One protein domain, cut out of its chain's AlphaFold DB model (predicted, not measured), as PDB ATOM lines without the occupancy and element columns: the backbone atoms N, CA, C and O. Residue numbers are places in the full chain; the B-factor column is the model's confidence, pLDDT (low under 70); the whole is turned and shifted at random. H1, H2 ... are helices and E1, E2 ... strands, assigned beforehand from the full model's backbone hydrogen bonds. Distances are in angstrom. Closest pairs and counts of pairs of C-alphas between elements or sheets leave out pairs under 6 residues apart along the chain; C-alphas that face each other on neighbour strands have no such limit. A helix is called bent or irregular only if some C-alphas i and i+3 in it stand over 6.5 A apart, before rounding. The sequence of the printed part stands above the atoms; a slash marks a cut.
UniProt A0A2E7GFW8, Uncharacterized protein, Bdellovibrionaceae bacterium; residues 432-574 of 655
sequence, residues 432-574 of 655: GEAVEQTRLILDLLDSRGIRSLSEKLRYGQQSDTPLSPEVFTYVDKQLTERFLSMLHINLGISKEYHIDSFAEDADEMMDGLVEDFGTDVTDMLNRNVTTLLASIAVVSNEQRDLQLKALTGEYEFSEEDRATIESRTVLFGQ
ATOM      1  N   GLY A 432     290.125 264.936 329.266       92.56
ATOM      2  CA  GLY A 432     290.322 264.562 327.860       92.56
ATOM      3  C   GLY A 432     290.637 263.076 327.655       92.56
ATOM      4  O   GLY A 432     290.684 262.291 328.603       92.56
ATOM      5  N   GLU A 433     290.880 262.674 326.404       93.25
ATOM      6  CA  GLU A 433     291.347 261.317 326.104       93.25
ATOM      7  C   GLU A 433     292.817 261.144 326.508       93.25
ATOM      8  O   GLU A 433     293.706 261.852 326.029       93.25
ATOM      9  N   ALA A 434     293.104 260.158 327.361       91.25
ATOM     10  CA  ALA A 434     294.444 259.913 327.892       91.25
ATOM     11  C   ALA A 434     295.489 259.663 326.795       91.25
ATOM     12  O   ALA A 434     296.653 260.022 326.965       91.25
ATOM     13  N   VAL A 435     295.090 259.070 325.665       91.62
ATOM     14  CA  VAL A 435     295.981 258.809 324.523       91.62
ATOM     15  C   VAL A 435     296.456 260.117 323.885       91.62
ATOM     16  O   VAL A 435     297.649 260.265 323.616       91.62
ATOM     17  N   GLU A 436     295.558 261.084 323.690       93.25
ATOM     18  CA  GLU A 436     295.906 262.399 323.141       93.25
ATOM     19  C   GLU A 436     296.788 263.189 324.110       93.25
ATOM     20  O   GLU A 436     297.822 263.722 323.710       93.25
ATOM     21  N   GLN A 437     296.441 263.181 325.400       94.38
ATOM     22  CA  GLN A 437     297.241 263.824 326.448       94.38
ATOM     23  C   GLN A 437     298.656 263.228 326.517       94.38
ATOM     24  O   GLN A 437     299.644 263.957 326.572       94.38
ATOM     25  N   THR A 438     298.771 261.898 326.430       93.88
ATOM     26  CA  THR A 438     300.062 261.190 326.392       93.88
ATOM     27  C   THR A 438     300.878 261.605 325.170       93.88
ATOM     28  O   THR A 438     302.075 261.850 325.292       93.88
ATOM     29  N   ARG A 439     300.247 261.744 323.997       94.25
ATOM     30  CA  ARG A 439     300.922 262.202 322.776       94.25
ATOM     31  C   ARG A 439     301.479 263.620 322.917       94.25
ATOM     32  O   ARG A 439     302.602 263.856 322.480       94.25
ATOM     33  N   LEU A 440     300.726 264.540 323.520       94.31
ATOM     34  CA  LEU A 440     301.196 265.907 323.775       94.31
ATOM     35  C   LEU A 440     302.393 265.912 324.733       94.31
ATOM     36  O   LEU A 440     303.382 266.589 324.473       94.31
ATOM     37  N   ILE A 441     302.356 265.099 325.794       95.38
ATOM     38  CA  ILE A 441     303.487 264.968 326.724       95.38
ATOM     39  C   ILE A 441     304.719 264.379 326.023       95.38
ATOM     40  O   ILE A 441     305.832 264.841 326.258       95.38
ATOM     41  N   LEU A 442     304.546 263.398 325.132       94.12
ATOM     42  CA  LEU A 442     305.654 262.854 324.340       94.12
ATOM     43  C   LEU A 442     306.315 263.930 323.458       94.12
ATOM     44  O   LEU A 442     307.537 263.945 323.363       94.12
ATOM     45  N   ASP A 443     305.553 264.871 322.891       95.56
ATOM     46  CA  ASP A 443     306.129 266.005 322.148       95.56
ATOM     47  C   ASP A 443     306.912 266.975 323.059       95.56
ATOM     48  O   ASP A 443     307.953 267.508 322.658       95.56
ATOM     49  N   LEU A 444     306.482 267.161 324.315       95.81
ATOM     50  CA  LEU A 444     307.273 267.902 325.307       95.81
ATOM     51  C   LEU A 444     308.620 267.217 325.576       95.81
ATOM     52  O   LEU A 444     309.642 267.900 325.661       95.81
ATOM     53  N   LEU A 445     308.646 265.881 325.652       94.25
ATOM     54  CA  LEU A 445     309.866 265.090 325.875       94.25
ATOM     55  C   LEU A 445     310.886 265.183 324.726       94.25
ATOM     56  O   LEU A 445     312.065 264.915 324.946       94.25
ATOM     57  N   ASP A 446     310.471 265.629 323.539       94.88
ATOM     58  CA  ASP A 446     311.362 265.871 322.398       94.88
ATOM     59  C   ASP A 446     312.038 267.261 322.428       94.88
ATOM     60  O   ASP A 446     312.799 267.618 321.518       94.88
ATOM     61  N   SER A 447     311.774 268.073 323.457       96.25
ATOM     62  CA  SER A 447     312.334 269.426 323.589       96.25
ATOM     63  C   SER A 447     313.852 269.413 323.794       96.25
ATOM     64  O   SER A 447     314.391 268.663 324.606       96.25
ATOM     65  N   ARG A 448     314.562 270.302 323.088       95.06
ATOM     66  CA  ARG A 448     316.036 270.415 323.123       95.06
ATOM     67  C   ARG A 448     316.516 271.675 323.844       95.06
ATOM     68  O   ARG A 448     317.328 272.426 323.312       95.06
ATOM     69  N   GLY A 449     315.991 271.915 325.040       96.00
ATOM     70  CA  GLY A 449     316.372 273.046 325.886       96.00
ATOM     71  C   GLY A 449     315.197 273.581 326.696       96.00
ATOM     72  O   GLY A 449     314.045 273.258 326.412       96.00
ATOM     73  N   ILE A 450     315.500 274.403 327.697       97.00
ATOM     74  CA  ILE A 450     314.510 274.917 328.655       97.00
ATOM     75  C   ILE A 450     313.498 275.841 327.975       97.00
ATOM     76  O   ILE A 450     312.302 275.627 328.132       97.00
ATOM     77  N   ARG A 451     313.959 276.784 327.141       97.38
ATOM     78  CA  ARG A 451     313.071 277.718 326.419       97.38
ATOM     79  C   ARG A 451     312.144 277.014 325.431       97.38
ATOM     80  O   ARG A 451     310.964 277.313 325.330       97.38
ATOM     81  N   SER A 452     312.673 276.024 324.708       97.31
ATOM     82  CA  SER A 452     311.850 275.215 323.805       97.31
ATOM     83  C   SER A 452     310.801 274.415 324.579       97.31
ATOM     84  O   SER A 452     309.694 274.240 324.079       97.31
ATOM     85  N   LEU A 453     311.139 273.930 325.777       97.69
ATOM     86  CA  LEU A 453     310.214 273.191 326.628       97.69
ATOM     87  C   LEU A 453     309.110 274.096 327.196       97.69
ATOM     88  O   LEU A 453     307.944 273.713 327.129       97.69
ATOM     89  N   SER A 454     309.451 275.282 327.710       97.62
ATOM     90  CA  SER A 454     308.468 276.254 328.217       97.62
ATOM     91  C   SER A 454     307.532 276.726 327.101       97.62
ATOM     92  O   SER A 454     306.314 276.732 327.275       97.62
ATOM     93  N   GLU A 455     308.066 277.023 325.912       97.44
ATOM     94  CA  GLU A 455     307.275 277.416 324.744       97.44
ATOM     95  C   GLU A 455     306.302 276.316 324.309       97.44
ATOM     96  O   GLU A 455     305.114 276.592 324.124       97.44
ATOM     97  N   LYS A 456     306.762 275.060 324.197       97.31
ATOM     98  CA  LYS A 456     305.873 273.941 323.863       97.31
ATOM     99  C   LYS A 456     304.809 273.704 324.933       97.31
ATOM    100  O   LYS A 456     303.677 273.375 324.588       97.31
ATOM    101  N   LEU A 457     305.141 273.882 326.213       97.31
ATOM    102  CA  LEU A 457     304.176 273.745 327.303       97.31
ATOM    103  C   LEU A 457     303.078 274.818 327.217       97.31
ATOM    104  O   LEU A 457     301.898 274.478 327.299       97.31
ATOM    105  N   ARG A 458     303.445 276.081 326.954       97.31
ATOM    106  CA  ARG A 458     302.484 277.170 326.690       97.31
ATOM    107  C   ARG A 458     301.634 276.894 325.451       97.31
ATOM    108  O   ARG A 458     300.417 277.072 325.484       97.31
ATOM    109  N   TYR A 459     302.249 276.421 324.368       96.19
ATOM    110  CA  TYR A 459     301.524 276.063 323.147       96.19
ATOM    111  C   TYR A 459     300.532 274.919 323.388       96.19
ATOM    112  O   TYR A 459     299.400 274.986 322.921       96.19
ATOM    113  N   GLY A 460     300.911 273.912 324.181       93.38
ATOM    114  CA  GLY A 460     300.033 272.809 324.575       93.38
ATOM    115  C   GLY A 460     298.812 273.240 325.395       93.38
ATOM    116  O   GLY A 460     297.854 272.482 325.493       93.38
ATOM    117  N   GLN A 461     298.808 274.446 325.963       94.50
ATOM    118  CA  GLN A 461     297.637 275.038 326.617       94.50
ATOM    119  C   GLN A 461     296.721 275.782 325.626       94.50
ATOM    120  O   GLN A 461     295.525 275.919 325.879       94.50
ATOM    121  N   GLN A 462     297.273 276.265 324.509       94.88
ATOM    122  CA  GLN A 462     296.582 277.084 323.502       94.88
ATOM    123  C   GLN A 462     296.192 276.304 322.233       94.88
ATOM    124  O   GLN A 462     295.531 276.864 321.359       94.88
ATOM    125  N   SER A 463     296.615 275.045 322.101       93.69
ATOM    126  CA  SER A 463     296.345 274.201 320.936       93.69
ATOM    127  C   SER A 463     294.864 273.833 320.796       93.69
ATOM    128  O   SER A 463     294.107 273.852 321.764       93.69
ATOM    129  N   ASP A 464     294.462 273.422 319.586       94.12
ATOM    130  CA  ASP A 464     293.100 272.934 319.300       94.12
ATOM    131  C   ASP A 464     292.698 271.749 320.199       94.12
ATOM    132  O   ASP A 464     291.531 271.582 320.550       94.12
ATOM    133  N   THR A 465     293.684 270.940 320.593       93.81
ATOM    134  CA  THR A 465     293.577 269.892 321.611       93.81
ATOM    135  C   THR A 465     294.464 270.266 322.800       93.81
ATOM    136  O   THR A 465     295.640 269.894 322.824       93.81
ATOM    137  N   PRO A 466     293.974 271.064 323.764       96.00
ATOM    138  CA  PRO A 466     294.806 271.514 324.866       96.00
ATOM    139  C   PRO A 466     295.075 270.379 325.860       96.00
ATOM    140  O   PRO A 466     294.287 269.434 326.013       96.00
ATOM    141  N   LEU A 467     296.186 270.487 326.588       96.69
ATOM    142  CA  LEU A 467     296.387 269.701 327.795       96.69
ATOM    143  C   LEU A 467     295.232 269.979 328.760       96.69
ATOM    144  O   LEU A 467     294.889 271.130 329.032       96.69
ATOM    145  N   SER A 468     294.632 268.916 329.291       97.19
ATOM    146  CA  SER A 468     293.608 269.063 330.322       97.19
ATOM    147  C   SER A 468     294.175 269.826 331.527       97.19
ATOM    148  O   SER A 468     295.360 269.642 331.839       97.19
ATOM    149  N   PRO A 469     293.368 270.639 332.232       97.38
ATOM    150  CA  PRO A 469     293.849 271.451 333.349       97.38
ATOM    151  C   PRO A 469     294.598 270.645 334.417       97.38
ATOM    152  O   PRO A 469     295.597 271.116 334.961       97.38
ATOM    153  N   GLU A 470     294.160 269.414 334.690       97.56
ATOM    154  CA  GLU A 470     294.771 268.522 335.678       97.56
ATOM    155  C   GLU A 470     296.177 268.078 335.256       97.56
ATOM    156  O   GLU A 470     297.116 268.105 336.055       97.56
ATOM    157  N   VAL A 471     296.326 267.696 333.985       97.12
ATOM    158  CA  VAL A 471     297.602 267.261 333.404       97.12
ATOM    159  C   VAL A 471     298.563 268.439 333.287       97.12
ATOM    160  O   VAL A 471     299.716 268.306 333.689       97.12
ATOM    161  N   PHE A 472     298.093 269.592 332.799       97.69
ATOM    162  CA  PHE A 472     298.902 270.805 332.691       97.69
ATOM    163  C   PHE A 472     299.441 271.236 334.056       97.69
ATOM    164  O   PHE A 472     300.649 271.357 334.223       97.69
ATOM    165  N   THR A 473     298.561 271.370 335.056       97.50
ATOM    166  CA  THR A 473     298.949 271.777 336.418       97.50
ATOM    167  C   THR A 473     299.974 270.816 337.015       97.50
ATOM    168  O   THR A 473     300.912 271.236 337.689       97.50
ATOM    169  N   TYR A 474     299.814 269.510 336.776       97.19
ATOM    170  CA  TYR A 474     300.771 268.517 337.245       97.19
ATOM    171  C   TYR A 474     302.134 268.647 336.548       97.19
ATOM    172  O   TYR A 474     303.157 268.676 337.233       97.19
ATOM    173  N   VAL A 475     302.148 268.723 335.215       97.44
ATOM    174  CA  VAL A 475     303.367 268.844 334.399       97.44
ATOM    175  C   VAL A 475     304.123 270.119 334.754       97.44
ATOM    176  O   VAL A 475     305.306 270.039 335.074       97.44
ATOM    177  N   ASP A 476     303.437 271.262 334.769       98.00
ATOM    178  CA  ASP A 476     304.029 272.554 335.103       98.00
ATOM    179  C   ASP A 476     304.621 272.532 336.512       98.00
ATOM    180  O   ASP A 476     305.814 272.759 336.676       98.00
ATOM    181  N   LYS A 477     303.853 272.089 337.517       96.81
ATOM    182  CA  LYS A 477     304.346 271.963 338.895       96.81
ATOM    183  C   LYS A 477     305.595 271.083 339.002       96.81
ATOM    184  O   LYS A 477     306.525 271.442 339.719       96.81
ATOM    185  N   GLN A 478     305.623 269.924 338.338       95.94
ATOM    186  CA  GLN A 478     306.797 269.041 338.378       95.94
ATOM    187  C   GLN A 478     308.020 269.682 337.717       95.94
ATOM    188  O   GLN A 478     309.124 269.563 338.250       95.94
ATOM    189  N   LEU A 479     307.834 270.385 336.597       96.62
ATOM    190  CA  LEU A 479     308.911 271.117 335.938       96.62
ATOM    191  C   LEU A 479     309.398 272.287 336.796       96.62
ATOM    192  O   LEU A 479     310.605 272.421 336.966       96.62
ATOM    193  N   THR A 480     308.501 273.065 337.404       96.50
ATOM    194  CA  THR A 480     308.824 274.156 338.336       96.50
ATOM    195  C   THR A 480     309.651 273.641 339.513       96.50
ATOM    196  O   THR A 480     310.766 274.109 339.747       96.50
ATOM    197  N   GLU A 481     309.151 272.626 340.228       93.81
ATOM    198  CA  GLU A 481     309.833 272.027 341.383       93.81
ATOM    199  C   GLU A 481     311.206 271.470 340.992       93.81
ATOM    200  O   GLU A 481     312.195 271.687 341.697       93.81
ATOM    201  N   ARG A 482     311.293 270.768 339.854       93.06
ATOM    202  CA  ARG A 482     312.546 270.157 339.407       93.06
ATOM    203  C   ARG A 482     313.540 271.187 338.883       93.06
ATOM    204  O   ARG A 482     314.728 271.037 339.152       93.06
ATOM    205  N   PHE A 483     313.087 272.225 338.188       94.94
ATOM    206  CA  PHE A 483     313.937 273.311 337.713       94.94
ATOM    207  C   PHE A 483     314.510 274.108 338.889       94.94
ATOM    208  O   PHE A 483     315.728 274.236 338.991       94.94
ATOM    209  N   LEU A 484     313.673 274.516 339.850       92.94
ATOM    210  CA  LEU A 484     314.128 275.162 341.086       92.94
ATOM    211  C   LEU A 484     315.068 274.257 341.888       92.94
ATOM    212  O   LEU A 484     316.093 274.715 342.387       92.94
ATOM    213  N   SER A 485     314.769 272.957 341.971       88.94
ATOM    214  CA  SER A 485     315.664 271.973 342.583       88.94
ATOM    215  C   SER A 485     317.010 271.917 341.861       88.94
ATOM    216  O   SER A 485     318.037 271.927 342.528       88.94
ATOM    217  N   MET A 486     317.045 271.927 340.525       89.88
ATOM    218  CA  MET A 486     318.294 271.965 339.760       89.88
ATOM    219  C   MET A 486     319.082 273.253 340.004       89.88
ATOM    220  O   MET A 486     320.298 273.170 340.143       89.88
ATOM    221  N   LEU A 487     318.425 274.411 340.091       90.44
ATOM    222  CA  LEU A 487     319.080 275.689 340.387       90.44
ATOM    223  C   LEU A 487     319.625 275.729 341.816       90.44
ATOM    224  O   LEU A 487     320.770 276.114 342.036       90.44
ATOM    225  N   HIS A 488     318.849 275.256 342.787       87.25
ATOM    226  CA  HIS A 488     319.285 275.162 344.175       87.25
ATOM    227  C   HIS A 488     320.465 274.187 344.322       87.25
ATOM    228  O   HIS A 488     321.515 274.531 344.871       87.25
ATOM    229  N   ILE A 489     320.320 272.985 343.754       84.12
ATOM    230  CA  ILE A 489     321.310 271.908 343.826       84.12
ATOM    231  C   ILE A 489     322.540 272.191 342.976       84.12
ATOM    232  O   ILE A 489     323.573 271.668 343.348       84.12
ATOM    233  N   ASN A 490     322.506 272.996 341.902       86.25
ATOM    234  CA  ASN A 490     323.709 273.250 341.078       86.25
ATOM    235  C   ASN A 490     324.304 274.662 341.129       86.25
ATOM    236  O   ASN A 490     325.505 274.782 340.906       86.25
ATOM    237  N   LEU A 491     323.523 275.691 341.472       85.44
ATOM    238  CA  LEU A 491     323.992 277.080 341.575       85.44
ATOM    239  C   LEU A 491     323.947 277.658 343.000       85.44
ATOM    240  O   LEU A 491     324.392 278.778 343.230       85.44
ATOM    241  N   GLY A 492     323.397 276.929 343.972       82.06
ATOM    242  CA  GLY A 492     323.290 277.374 345.364       82.06
ATOM    243  C   GLY A 492     322.352 278.570 345.528       82.06
ATOM    244  O   GLY A 492     322.389 279.244 346.558       82.06
ATOM    245  N   ILE A 493     321.526 278.834 344.511       85.25
ATOM    246  CA  ILE A 493     320.548 279.913 344.507       85.25
ATOM    247  C   ILE A 493     319.577 279.661 345.664       85.25
ATOM    248  O   ILE A 493     319.078 278.542 345.864       85.25
ATOM    249  N   SER A 494     319.386 280.690 346.495       75.44
ATOM    250  CA  SER A 494     318.529 280.599 347.672       75.44
ATOM    251  C   SER A 494     317.091 280.304 347.244       75.44
ATOM    252  O   SER A 494     316.664 280.645 346.143       75.44
ATOM    253  N   LYS A 495     316.305 279.717 348.152       72.56
ATOM    254  CA  LYS A 495     314.863 279.496 347.942       72.56
ATOM    255  C   LYS A 495     314.063 280.799 347.750       72.56
ATOM    256  O   LYS A 495     312.856 280.733 347.568       72.56
ATOM    257  N   GLU A 496     314.711 281.959 347.852       74.62
ATOM    258  CA  GLU A 496     314.091 283.268 347.648       74.62
ATOM    259  C   GLU A 496     313.872 283.564 346.161       74.62
ATOM    260  O   GLU A 496     312.944 284.295 345.828       74.62
ATOM    261  N   TYR A 497     314.662 282.955 345.268       80.06
ATOM    262  CA  TYR A 497     314.345 282.933 343.843       80.06
ATOM    263  C   TYR A 497     313.239 281.902 343.629       80.06
ATOM    264  O   TYR A 497     313.479 280.692 343.626       80.06
ATOM    265  N   HIS A 498     312.011 282.394 343.511       86.75
ATOM    266  CA  HIS A 498     310.836 281.582 343.252       86.75
ATOM    267  C   HIS A 498     310.275 281.935 341.880       86.75
ATOM    268  O   HIS A 498     310.168 283.108 341.539       86.75
ATOM    269  N   ILE A 499     309.932 280.899 341.123       94.56
ATOM    270  CA  ILE A 499     309.041 281.009 339.975       94.56
ATOM    271  C   ILE A 499     307.751 280.278 340.330       94.56
ATOM    272  O   ILE A 499     307.802 279.230 340.987       94.56
ATOM    273  N   ASP A 500     306.622 280.827 339.905       95.75
ATOM    274  CA  ASP A 500     305.309 280.255 340.190       95.75
ATOM    275  C   ASP A 500     304.964 279.194 339.138       95.75
ATOM    276  O   ASP A 500     304.418 278.135 339.466       95.75
ATOM    277  N   SER A 501     305.347 279.441 337.880       97.44
ATOM    278  CA  SER A 501     305.074 278.556 336.751       97.44
ATOM    279  C   SER A 501     306.281 278.424 335.830       97.44
ATOM    280  O   SER A 501     306.843 279.406 335.351       97.44
ATOM    281  N   PHE A 502     306.666 277.189 335.516       97.75
ATOM    282  CA  PHE A 502     307.725 276.935 334.546       97.75
ATOM    283  C   PHE A 502     307.305 277.381 333.141       97.75
ATOM    284  O   PHE A 502     308.126 277.885 332.376       97.75
ATOM    285  N   ALA A 503     306.029 277.219 332.788       97.75
ATOM    286  CA  ALA A 503     305.501 277.667 331.506       97.75
ATOM    287  C   ALA A 503     305.638 279.188 331.317       97.75
ATOM    288  O   ALA A 503     305.969 279.636 330.216       97.75
ATOM    289  N   GLU A 504     305.394 279.978 332.362       97.69
ATOM    290  CA  GLU A 504     305.363 281.446 332.282       97.69
ATOM    291  C   GLU A 504     306.742 282.068 332.545       97.69
ATOM    292  O   GLU A 504     307.212 282.869 331.738       97.69
ATOM    293  N   ASP A 505     307.436 281.618 333.592       97.75
ATOM    294  CA  ASP A 505     308.574 282.345 334.167       97.75
ATOM    295  C   ASP A 505     309.946 281.804 333.730       97.75
ATOM    296  O   ASP A 505     310.975 282.452 333.937       97.75
ATOM    297  N   ALA A 506     310.015 280.604 333.136       96.25
ATOM    298  CA  ALA A 506     311.304 279.960 332.855       96.25
ATOM    299  C   ALA A 506     312.183 280.761 331.881       96.25
ATOM    300  O   ALA A 506     313.406 280.715 331.990       96.25
ATOM    301  N   ASP A 507     311.589 281.497 330.940       96.62
ATOM    302  CA  ASP A 507     312.347 282.305 329.979       96.62
ATOM    303  C   ASP A 507     313.019 283.509 330.647       96.62
ATOM    304  O   ASP A 507     314.218 283.717 330.438       96.62
ATOM    305  N   GLU A 508     312.267 284.239 331.477       96.44
ATOM    306  CA  GLU A 508     312.760 285.380 332.257       96.44
ATOM    307  C   GLU A 508     313.822 284.926 333.259       96.44
ATOM    308  O   GLU A 508     314.898 285.518 333.330       96.44
ATOM    309  N   MET A 509     313.586 283.804 333.948       95.44
ATOM    310  CA  MET A 509     314.579 283.214 334.844       95.44
ATOM    311  C   MET A 509     315.862 282.845 334.089       95.44
ATOM    312  O   MET A 509     316.960 283.108 334.571       95.44
ATOM    313  N   MET A 510     315.756 282.269 332.889       96.12
ATOM    314  CA  MET A 510     316.930 281.971 332.065       96.12
ATOM    315  C   MET A 510     317.658 283.241 331.607       96.12
ATOM    316  O   MET A 510     318.883 283.213 331.541       96.12
ATOM    317  N   ASP A 511     316.953 284.343 331.323       96.00
ATOM    318  CA  ASP A 511     317.583 285.626 330.974       96.00
ATOM    319  C   ASP A 511     318.338 286.217 332.175       96.00
ATOM    320  O   ASP A 511     319.507 286.578 332.036       96.00
ATOM    321  N   GLY A 512     317.733 286.197 333.368       94.25
ATOM    322  CA  GLY A 512     318.397 286.605 334.612       94.25
ATOM    323  C   GLY A 512     319.625 285.750 334.936       94.25
ATOM    324  O   GLY A 512     320.664 286.271 335.326       94.25
ATOM    325  N   LEU A 513     319.568 284.437 334.677       92.06
ATOM    326  CA  LEU A 513     320.728 283.557 334.849       92.06
ATOM    327  C   LEU A 513     321.871 283.882 333.875       92.06
ATOM    328  O   LEU A 513     323.034 283.758 334.259       92.06
ATOM    329  N   VAL A 514     321.576 284.292 332.635       94.25
ATOM    330  CA  VAL A 514     322.615 284.751 331.693       94.25
ATOM    331  C   VAL A 514     323.232 286.064 332.166       94.25
ATOM    332  O   VAL A 514     324.446 286.226 332.048       94.25
ATOM    333  N   GLU A 515     322.425 286.986 332.686       93.94
ATOM    334  CA  GLU A 515     322.907 288.269 333.204       93.94
ATOM    335  C   GLU A 515     323.814 288.081 334.431       93.94
ATOM    336  O   GLU A 515     324.921 288.622 334.463       93.94
ATOM    337  N   ASP A 516     323.390 287.250 335.386       88.88
ATOM    338  CA  ASP A 516     324.094 287.046 336.656       88.88
ATOM    339  C   ASP A 516     325.297 286.095 336.542       88.88
ATOM    340  O   ASP A 516     326.320 286.294 337.204       88.88
ATOM    341  N   PHE A 517     325.192 285.044 335.718       86.00
ATOM    342  CA  PHE A 517     326.163 283.941 335.683       86.00
ATOM    343  C   PHE A 517     326.786 283.676 334.305       86.00
ATOM    344  O   PHE A 517     327.708 282.864 334.190       86.00
ATOM    345  N   GLY A 518     326.328 284.359 333.256       90.44
ATOM    346  CA  GLY A 518     326.799 284.159 331.889       90.44
ATOM    347  C   GLY A 518     326.168 282.957 331.175       90.44
ATOM    348  O   GLY A 518     325.380 282.183 331.719       90.44
ATOM    349  N   THR A 519     326.527 282.787 329.901       93.75
ATOM    350  CA  THR A 519     325.923 281.772 329.019       93.75
ATOM    351  C   THR A 519     326.289 280.337 329.394       93.75
ATOM    352  O   THR A 519     325.505 279.424 329.132       93.75
ATOM    353  N   ASP A 520     327.435 280.123 330.045       89.75
ATOM    354  CA  ASP A 520     327.928 278.786 330.394       89.75
ATOM    355  C   ASP A 520     326.936 278.033 331.292       89.75
ATOM    356  O   ASP A 520     326.620 276.872 331.030       89.75
ATOM    357  N   VAL A 521     326.366 278.704 332.299       88.25
ATOM    358  CA  VAL A 521     325.360 278.110 333.194       88.25
ATOM    359  C   VAL A 521     324.111 277.690 332.423       88.25
ATOM    360  O   VAL A 521     323.600 276.582 332.615       88.25
ATOM    361  N   THR A 522     323.636 278.527 331.501       91.56
ATOM    362  CA  THR A 522     322.463 278.191 330.685       91.56
ATOM    363  C   THR A 522     322.720 277.053 329.704       91.56
ATOM    364  O   THR A 522     321.854 276.196 329.522       91.56
ATOM    365  N   ASP A 523     323.923 276.967 329.134       92.56
ATOM    366  CA  ASP A 523     324.335 275.838 328.303       92.56
ATOM    367  C   ASP A 523     324.365 274.542 329.113       92.56
ATOM    368  O   ASP A 523     323.922 273.494 328.637       92.56
ATOM    369  N   MET A 524     324.845 274.597 330.357       89.88
ATOM    370  CA  MET A 524     324.837 273.449 331.261       89.88
ATOM    371  C   MET A 524     323.424 273.018 331.649       89.88
ATOM    372  O   MET A 524     323.122 271.822 331.616       89.88
ATOM    373  N   LEU A 525     322.539 273.964 331.957       92.31
ATOM    374  CA  LEU A 525     321.129 273.684 332.219       92.31
ATOM    375  C   LEU A 525     320.455 273.037 330.999       92.31
ATOM    376  O   LEU A 525     319.790 272.011 331.137       92.31
ATOM    377  N   ASN A 526     320.710 273.552 329.793       94.25
ATOM    378  CA  ASN A 526     320.200 272.975 328.549       94.25
ATOM    379  C   ASN A 526     320.753 271.567 328.278       94.25
ATOM    380  O   ASN A 526     320.000 270.691 327.856       94.25
ATOM    381  N   ARG A 527     322.033 271.294 328.575       90.94
ATOM    382  CA  ARG A 527     322.606 269.934 328.485       90.94
ATOM    383  C   ARG A 527     321.943 268.950 329.453       90.94
ATOM    384  O   ARG A 527     321.900 267.758 329.162       90.94
ATOM    385  N   ASN A 528     321.413 269.442 330.572       89.75
ATOM    386  CA  ASN A 528     320.716 268.646 331.585       89.75
ATOM    387  C   ASN A 528     319.181 268.726 331.475       89.75
ATOM    388  O   ASN A 528     318.482 268.231 332.360       89.75
ATOM    389  N   VAL A 529     318.629 269.277 330.382       93.81
ATOM    390  CA  VAL A 529     317.170 269.346 330.165       93.81
ATOM    391  C   VAL A 529     316.521 267.960 330.193       93.81
ATOM    392  O   VAL A 529     315.388 267.804 330.625       93.81
ATOM    393  N   THR A 530     317.254 266.914 329.813       91.25
ATOM    394  CA  THR A 530     316.775 265.529 329.868       91.25
ATOM    395  C   THR A 530     316.452 265.065 331.291       91.25
ATOM    396  O   THR A 530     315.493 264.322 331.482       91.25
ATOM    397  N   THR A 531     317.190 265.534 332.302       89.81
ATOM    398  CA  THR A 531     316.891 265.270 333.720       89.81
ATOM    399  C   THR A 531     315.622 265.988 334.173       89.81
ATOM    400  O   THR A 531     314.866 265.448 334.984       89.81
ATOM    401  N   LEU A 532     315.361 267.179 333.630       92.69
ATOM    402  CA  LEU A 532     314.120 267.913 333.854       92.69
ATOM    403  C   LEU A 532     312.933 267.190 333.196       92.69
ATOM    404  O   LEU A 532     311.936 266.917 333.858       92.69
ATOM    405  N   LEU A 533     313.074 266.780 331.934       93.75
ATOM    406  CA  LEU A 533     312.061 266.030 331.179       93.75
ATOM    407  C   LEU A 533     311.719 264.678 331.817       93.75
ATOM    408  O   LEU A 533     310.563 264.258 331.807       93.75
ATOM    409  N   ALA A 534     312.688 264.016 332.449       92.19
ATOM    410  CA  ALA A 534     312.449 262.770 333.173       92.19
ATOM    411  C   ALA A 534     311.434 262.916 334.333       92.19
ATOM    412  O   ALA A 534     310.858 261.912 334.756       92.19
ATOM    413  N   SER A 535     311.174 264.138 334.823       91.25
ATOM    414  CA  SER A 535     310.168 264.414 335.867       91.25
ATOM    415  C   SER A 535     308.721 264.245 335.392       91.25
ATOM    416  O   SER A 535     307.841 263.937 336.201       91.25
ATOM    417  N   ILE A 536     308.493 264.393 334.084       94.88
ATOM    418  CA  ILE A 536     307.178 264.344 333.430       94.88
ATOM    419  C   ILE A 536     307.047 263.154 332.475       94.88
ATOM    420  O   ILE A 536     306.119 263.097 331.671       94.88
ATOM    421  N   ALA A 537     307.972 262.193 332.547       92.62
ATOM    422  CA  ALA A 537     307.931 261.003 331.712       92.62
ATOM    423  C   ALA A 537     306.625 260.216 331.922       92.62
ATOM    424  O   ALA A 537     306.125 260.077 333.041       92.62
ATOM    425  N   VAL A 538     306.088 259.683 330.828       91.06
ATOM    426  CA  VAL A 538     304.860 258.879 330.802       91.06
ATOM    427  C   VAL A 538     305.184 257.405 330.605       91.06
ATOM    428  O   VAL A 538     306.139 257.042 329.915       91.06
ATOM    429  N   VAL A 539     304.387 256.542 331.229       89.00
ATOM    430  CA  VAL A 539     304.499 255.090 331.070       89.00
ATOM    431  C   VAL A 539     303.958 254.691 329.694       89.00
ATOM    432  O   VAL A 539     302.944 255.223 329.246       89.00
ATOM    433  N   SER A 540     304.622 253.752 329.009       85.94
ATOM    434  CA  SER A 540     304.157 253.274 327.700       85.94
ATOM    435  C   SER A 540     302.771 252.631 327.802       85.94
ATOM    436  O   SER A 540     302.442 252.034 328.825       85.94
ATOM    437  N   ASN A 541     301.974 252.688 326.732       82.00
ATOM    438  CA  ASN A 541     300.609 252.142 326.729       82.00
ATOM    439  C   ASN A 541     300.550 250.659 327.147       82.00
ATOM    440  O   ASN A 541     299.692 250.279 327.936       82.00
ATOM    441  N   GLU A 542     301.510 249.841 326.700       83.81
ATOM    442  CA  GLU A 542     301.595 248.418 327.071       83.81
ATOM    443  C   GLU A 542     301.766 248.211 328.585       83.81
ATOM    444  O   GLU A 542     301.150 247.333 329.188       83.81
ATOM    445  N   GLN A 543     302.609 249.031 329.217       85.62
ATOM    446  CA  GLN A 543     302.853 248.963 330.655       85.62
ATOM    447  C   GLN A 543     301.717 249.613 331.438       85.62
ATOM    448  O   GLN A 543     301.348 249.116 332.500       85.62
ATOM    449  N   ARG A 544     301.138 250.690 330.904       84.12
ATOM    450  CA  ARG A 544     300.025 251.424 331.499       84.12
ATOM    451  C   ARG A 544     298.873 250.488 331.817       84.12
ATOM    452  O   ARG A 544     298.426 250.474 332.957       84.12
ATOM    453  N   ASP A 545     298.453 249.665 330.860       81.44
ATOM    454  CA  ASP A 545     297.301 248.789 331.060       81.44
ATOM    455  C   ASP A 545     297.570 247.778 332.182       81.44
ATOM    456  O   ASP A 545     296.748 247.643 333.084       81.44
ATOM    457  N   LEU A 546     298.750 247.142 332.203       84.62
ATOM    458  CA  LEU A 546     299.165 246.222 333.275       84.62
ATOM    459  C   LEU A 546     299.176 246.894 334.656       84.62
ATOM    460  O   LEU A 546     298.718 246.300 335.633       84.62
ATOM    461  N   GLN A 547     299.688 248.123 334.738       86.62
ATOM    462  CA  GLN A 547     299.780 248.858 335.999       86.62
ATOM    463  C   GLN A 547     298.425 249.390 336.461       86.62
ATOM    464  O   GLN A 547     298.155 249.386 337.660       86.62
ATOM    465  N   LEU A 548     297.543 249.773 335.536       82.12
ATOM    466  CA  LEU A 548     296.168 250.131 335.866       82.12
ATOM    467  C   LEU A 548     295.415 248.925 336.428       82.12
ATOM    468  O   LEU A 548     294.773 249.083 337.460       82.12
ATOM    469  N   LYS A 549     295.587 247.712 335.867       84.06
ATOM    470  CA  LYS A 549     295.003 246.493 336.473       84.06
ATOM    471  C   LYS A 549     295.498 246.284 337.906       84.06
ATOM    472  O   LYS A 549     294.724 245.880 338.767       84.06
ATOM    473  N   ALA A 550     296.781 246.551 338.156       84.06
ATOM    474  CA  ALA A 550     297.369 246.422 339.486       84.06
ATOM    475  C   ALA A 550     296.866 247.500 340.465       84.06
ATOM    476  O   ALA A 550     296.705 247.207 341.646       84.06
ATOM    477  N   LEU A 551     296.608 248.724 339.987       83.75
ATOM    478  CA  LEU A 551     296.075 249.832 340.791       83.75
ATOM    479  C   LEU A 551     294.600 249.618 341.147       83.75
ATOM    480  O   LEU A 551     294.210 249.832 342.290       83.75
ATOM    481  N   THR A 552     293.785 249.185 340.182       82.12
ATOM    482  CA  THR A 552     292.363 248.901 340.415       82.12
ATOM    483  C   THR A 552     292.161 247.691 341.328       82.12
ATOM    484  O   THR A 552     291.088 247.539 341.901       82.12
ATOM    485  N   GLY A 553     293.192 246.856 341.513       77.75
ATOM    486  CA  GLY A 553     293.164 245.713 342.422       77.75
ATOM    487  C   GLY A 553     292.032 244.730 342.106       77.75
ATOM    488  O   GLY A 553     291.656 244.555 340.948       77.75
ATOM    489  N   GLU A 554     291.491 244.108 343.156       66.81
ATOM    490  CA  GLU A 554     290.308 243.232 343.103       66.81
ATOM    491  C   GLU A 554     288.978 244.005 343.128       66.81
ATOM    492  O   GLU A 554     287.922 243.389 343.250       66.81
ATOM    493  N   TYR A 555     288.988 245.342 343.044       79.88
ATOM    494  CA  TYR A 555     287.728 246.080 343.004       79.88
ATOM    495  C   TYR A 555     286.958 245.706 341.734       79.88
ATOM    496  O   TYR A 555     287.444 245.875 340.613       79.88
ATOM    497  N   GLU A 556     285.740 245.199 341.930       81.81
ATOM    498  CA  GLU A 556     284.803 244.864 340.861       81.81
ATOM    499  C   GLU A 556     284.248 246.155 340.242       81.81
ATOM    500  O   GLU A 556     283.150 246.610 340.556       81.81
ATOM    501  N   PHE A 557     285.037 246.789 339.374       86.25
ATOM    502  CA  PHE A 557     284.529 247.816 338.472       86.25
ATOM    503  C   PHE A 557     283.711 247.157 337.362       86.25
ATOM    504  O   PHE A 557     284.083 246.091 336.860       86.25
ATOM    505  N   SER A 558     282.624 247.809 336.941       91.69
ATOM    506  CA  SER A 558     281.963 247.413 335.700       91.69
ATOM    507  C   SER A 558     282.944 247.553 334.524       91.69
ATOM    508  O   SER A 558     283.882 248.355 334.575       91.69
ATOM    509  N   GLU A 559     282.751 246.782 333.449       89.44
ATOM    510  CA  GLU A 559     283.605 246.902 332.256       89.44
ATOM    511  C   GLU A 559     283.576 248.328 331.671       89.44
ATOM    512  O   GLU A 559     284.593 248.807 331.172       89.44
ATOM    513  N   GLU A 560     282.446 249.032 331.803       93.00
ATOM    514  CA  GLU A 560     282.271 250.421 331.362       93.00
ATOM    515  C   GLU A 560     283.047 251.416 332.241       93.00
ATOM    516  O   GLU A 560     283.755 252.282 331.718       93.00
ATOM    517  N   ASP A 561     282.991 251.266 333.568       91.94
ATOM    518  CA  ASP A 561     283.762 252.107 334.494       91.94
ATOM    519  C   ASP A 561     285.260 251.904 334.285       91.94
ATOM    520  O   ASP A 561     286.030 252.865 334.240       91.94
ATOM    521  N   ARG A 562     285.679 250.652 334.088       88.19
ATOM    522  CA  ARG A 562     287.069 250.311 333.801       88.19
ATOM    523  C   ARG A 562     287.539 250.940 332.492       88.19
ATOM    524  O   ARG A 562     288.594 251.570 332.480       88.19
ATOM    525  N   ALA A 563     286.758 250.823 331.418       89.88
ATOM    526  CA  ALA A 563     287.071 251.455 330.138       89.88
ATOM    527  C   ALA A 563     287.133 252.989 330.260       89.88
ATOM    528  O   ALA A 563     287.989 253.638 329.656       89.88
ATOM    529  N   THR A 564     286.273 253.579 331.092       92.25
ATOM    530  CA  THR A 564     286.280 255.020 331.378       92.25
ATOM    531  C   THR A 564     287.536 255.436 332.146       92.25
ATOM    532  O   THR A 564     288.188 256.410 331.776       92.25
ATOM    533  N   ILE A 565     287.930 254.682 333.174       91.31
ATOM    534  CA  ILE A 565     289.165 254.929 333.930       91.31
ATOM    535  C   ILE A 565     290.382 254.778 333.010       91.31
ATOM    536  O   ILE A 565     291.234 255.662 332.972       91.31
ATOM    537  N   GLU A 566     290.462 253.704 332.225       89.81
ATOM    538  CA  GLU A 566     291.590 253.439 331.322       89.81
ATOM    539  C   GLU A 566     291.698 254.486 330.195       89.81
ATOM    540  O   GLU A 566     292.806 254.881 329.819       89.81
ATOM    541  N   SER A 567     290.574 254.989 329.677       92.62
ATOM    542  CA  SER A 567     290.558 256.041 328.646       92.62
ATOM    543  C   SER A 567     290.841 257.444 329.189       92.62
ATOM    544  O   SER A 567     291.259 258.307 328.418       92.62
ATOM    545  N   ARG A 568     290.673 257.671 330.498       95.50
ATOM    546  CA  ARG A 568     290.855 258.978 331.153       95.50
ATOM    547  C   ARG A 568     292.010 259.041 332.146       95.50
ATOM    548  O   ARG A 568     292.172 260.058 332.808       95.50
ATOM    549  N   THR A 569     292.826 257.998 332.270       95.25
ATOM    550  CA  THR A 569     293.995 258.019 333.164       95.25
ATOM    551  C   THR A 569     295.287 258.163 332.373       95.25
ATOM    552  O   THR A 569     295.664 257.275 331.601       95.25
ATOM    553  N   VAL A 570     296.010 259.254 332.623       95.31
ATOM    554  CA  VAL A 570     297.409 259.415 332.215       95.31
ATOM    555  C   VAL A 570     298.293 258.902 333.348       95.31
ATOM    556  O   VAL A 570     298.127 259.295 334.503       95.31
ATOM    557  N   LEU A 571     299.227 258.005 333.034       95.31
ATOM    558  CA  LEU A 571     300.132 257.421 334.021       95.31
ATOM    559  C   LEU A 571     301.534 258.003 333.858       95.31
ATOM    560  O   LEU A 571     302.266 257.640 332.934       95.31
ATOM    561  N   PHE A 572     301.916 258.884 334.778       95.81
ATOM    562  CA  PHE A 572     303.280 259.391 334.857       95.81
ATOM    563  C   PHE A 572     304.185 258.377 335.547       95.81
ATOM    564  O   PHE A 572     303.761 257.685 336.474       95.81
ATOM    565  N   GLY A 573     305.428 258.283 335.086       94.62
ATOM    566  CA  GLY A 573     306.414 257.326 335.560       94.62
ATOM    567  C   GLY A 573     307.784 257.969 335.721       94.62
ATOM    568  O   GLY A 573     308.537 258.083 334.760       94.62
ATOM    569  N   GLN A 574     308.141 258.322 336.953       94.50
ATOM    570  CA  GLN A 574     309.464 258.850 337.275       94.50
ATOM    571  C   GLN A 574     310.423 257.694 337.548       94.50
ATOM    572  O   GLN A 574     310.305 256.997 338.559       94.50
TER     573      GLN A 574
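What this domain is: This is residues 432 to 574 of the 655 residues of an uncharacterized protein of Bdellovibrionaceae bacterium (UniProt A0A2E7GFW8). An elongated, mostly helical domain: H2, H3 and H4 form a bundle of three helices lying lengthwise side by side, with H1 and H6 packed along it and H5 folding back from H4 at one end. At the other end of the long axis H7 and H8 make a loose V, and strand E1 runs back from H8 to H6. The printed part has 143 residues with eight named helices, H1 to H8, followed by one named strand, E1, which pairs with no named strand. It is only just compact, close to loose, with a radius of gyration of the C-alphas of 17.4 A and spans of 58 by 31 by 24 A.

How they stand to each other: H1, residues 434 to 445, and H2, residues 450 to 462, form a helical hairpin at a shallow tilt of 26 degrees; their closest C-alphas, of Leu 444 and Leu 453, are 6.2 A apart. H3, residues 469 to 491, is close to H2 but not clearly touching it, with Gln 461 and Phe 472 closest, C-alphas 7.5 A apart. H4, residues 502 to 517, touches H2 opposite ways at a shallow tilt of 21 degrees, closest at the C-alphas of Ser 454 and Ala 503, 4.6 A. H4 also touches H3, the same way at 15 degrees, a shallow tilt, closest at the C-alphas of Thr 480 and Phe 502, 4.8 A. H4 is irregular, with C-alphas 504 and 507 7.4 A apart, and has a kink of 26 degrees near residue 511. H5, residues 519 to 527, forms a helical hairpin with H4 at a steep tilt of 40 degrees; the C-alphas of Val 514 and Thr 522 are closest, 6.6 A. H6, residues 529 to 536, touches H3 opposite ways at a steep tilt of 39 degrees, closest at the C-alphas of Val 475 and Ile 536, 6.0 A. H7, residues 541 to 552, is apart from H6. H8, residues 559 to 568, touches H1 only at their ends, with the C-alphas of Ala 434 and Arg 568 closest, 4.9 A. The closest C-alphas of H6 and E1, residues 569 to 574, are those of Ser 535 and Gln 574, 5.8 A. Every O i to N i+4 pair is within hydrogen-bond range in H1, H2, H3, H5 and H8, against 10 of 12 in H4, 2 of 4 in H6 and 7 of 8 in H7.

Where its parts are: H1 begins at C-alpha 434, (294.444, 259.913, 327.892). H3, the longest helix, measures 31.7 A from first to last C-alpha, H4 19.8 A and H2 18.8 A. E1, 16.0 A long, ends at C-alpha 574, (309.464, 258.850, 337.275).

The domain as a whole: The two C-alphas farthest apart, of Glu 515 and Glu 556, are 58.3 A apart. The printed part has no cut, and no link is long. Mean pLDDT of the printed part is 91.7; residue 554 is under 70.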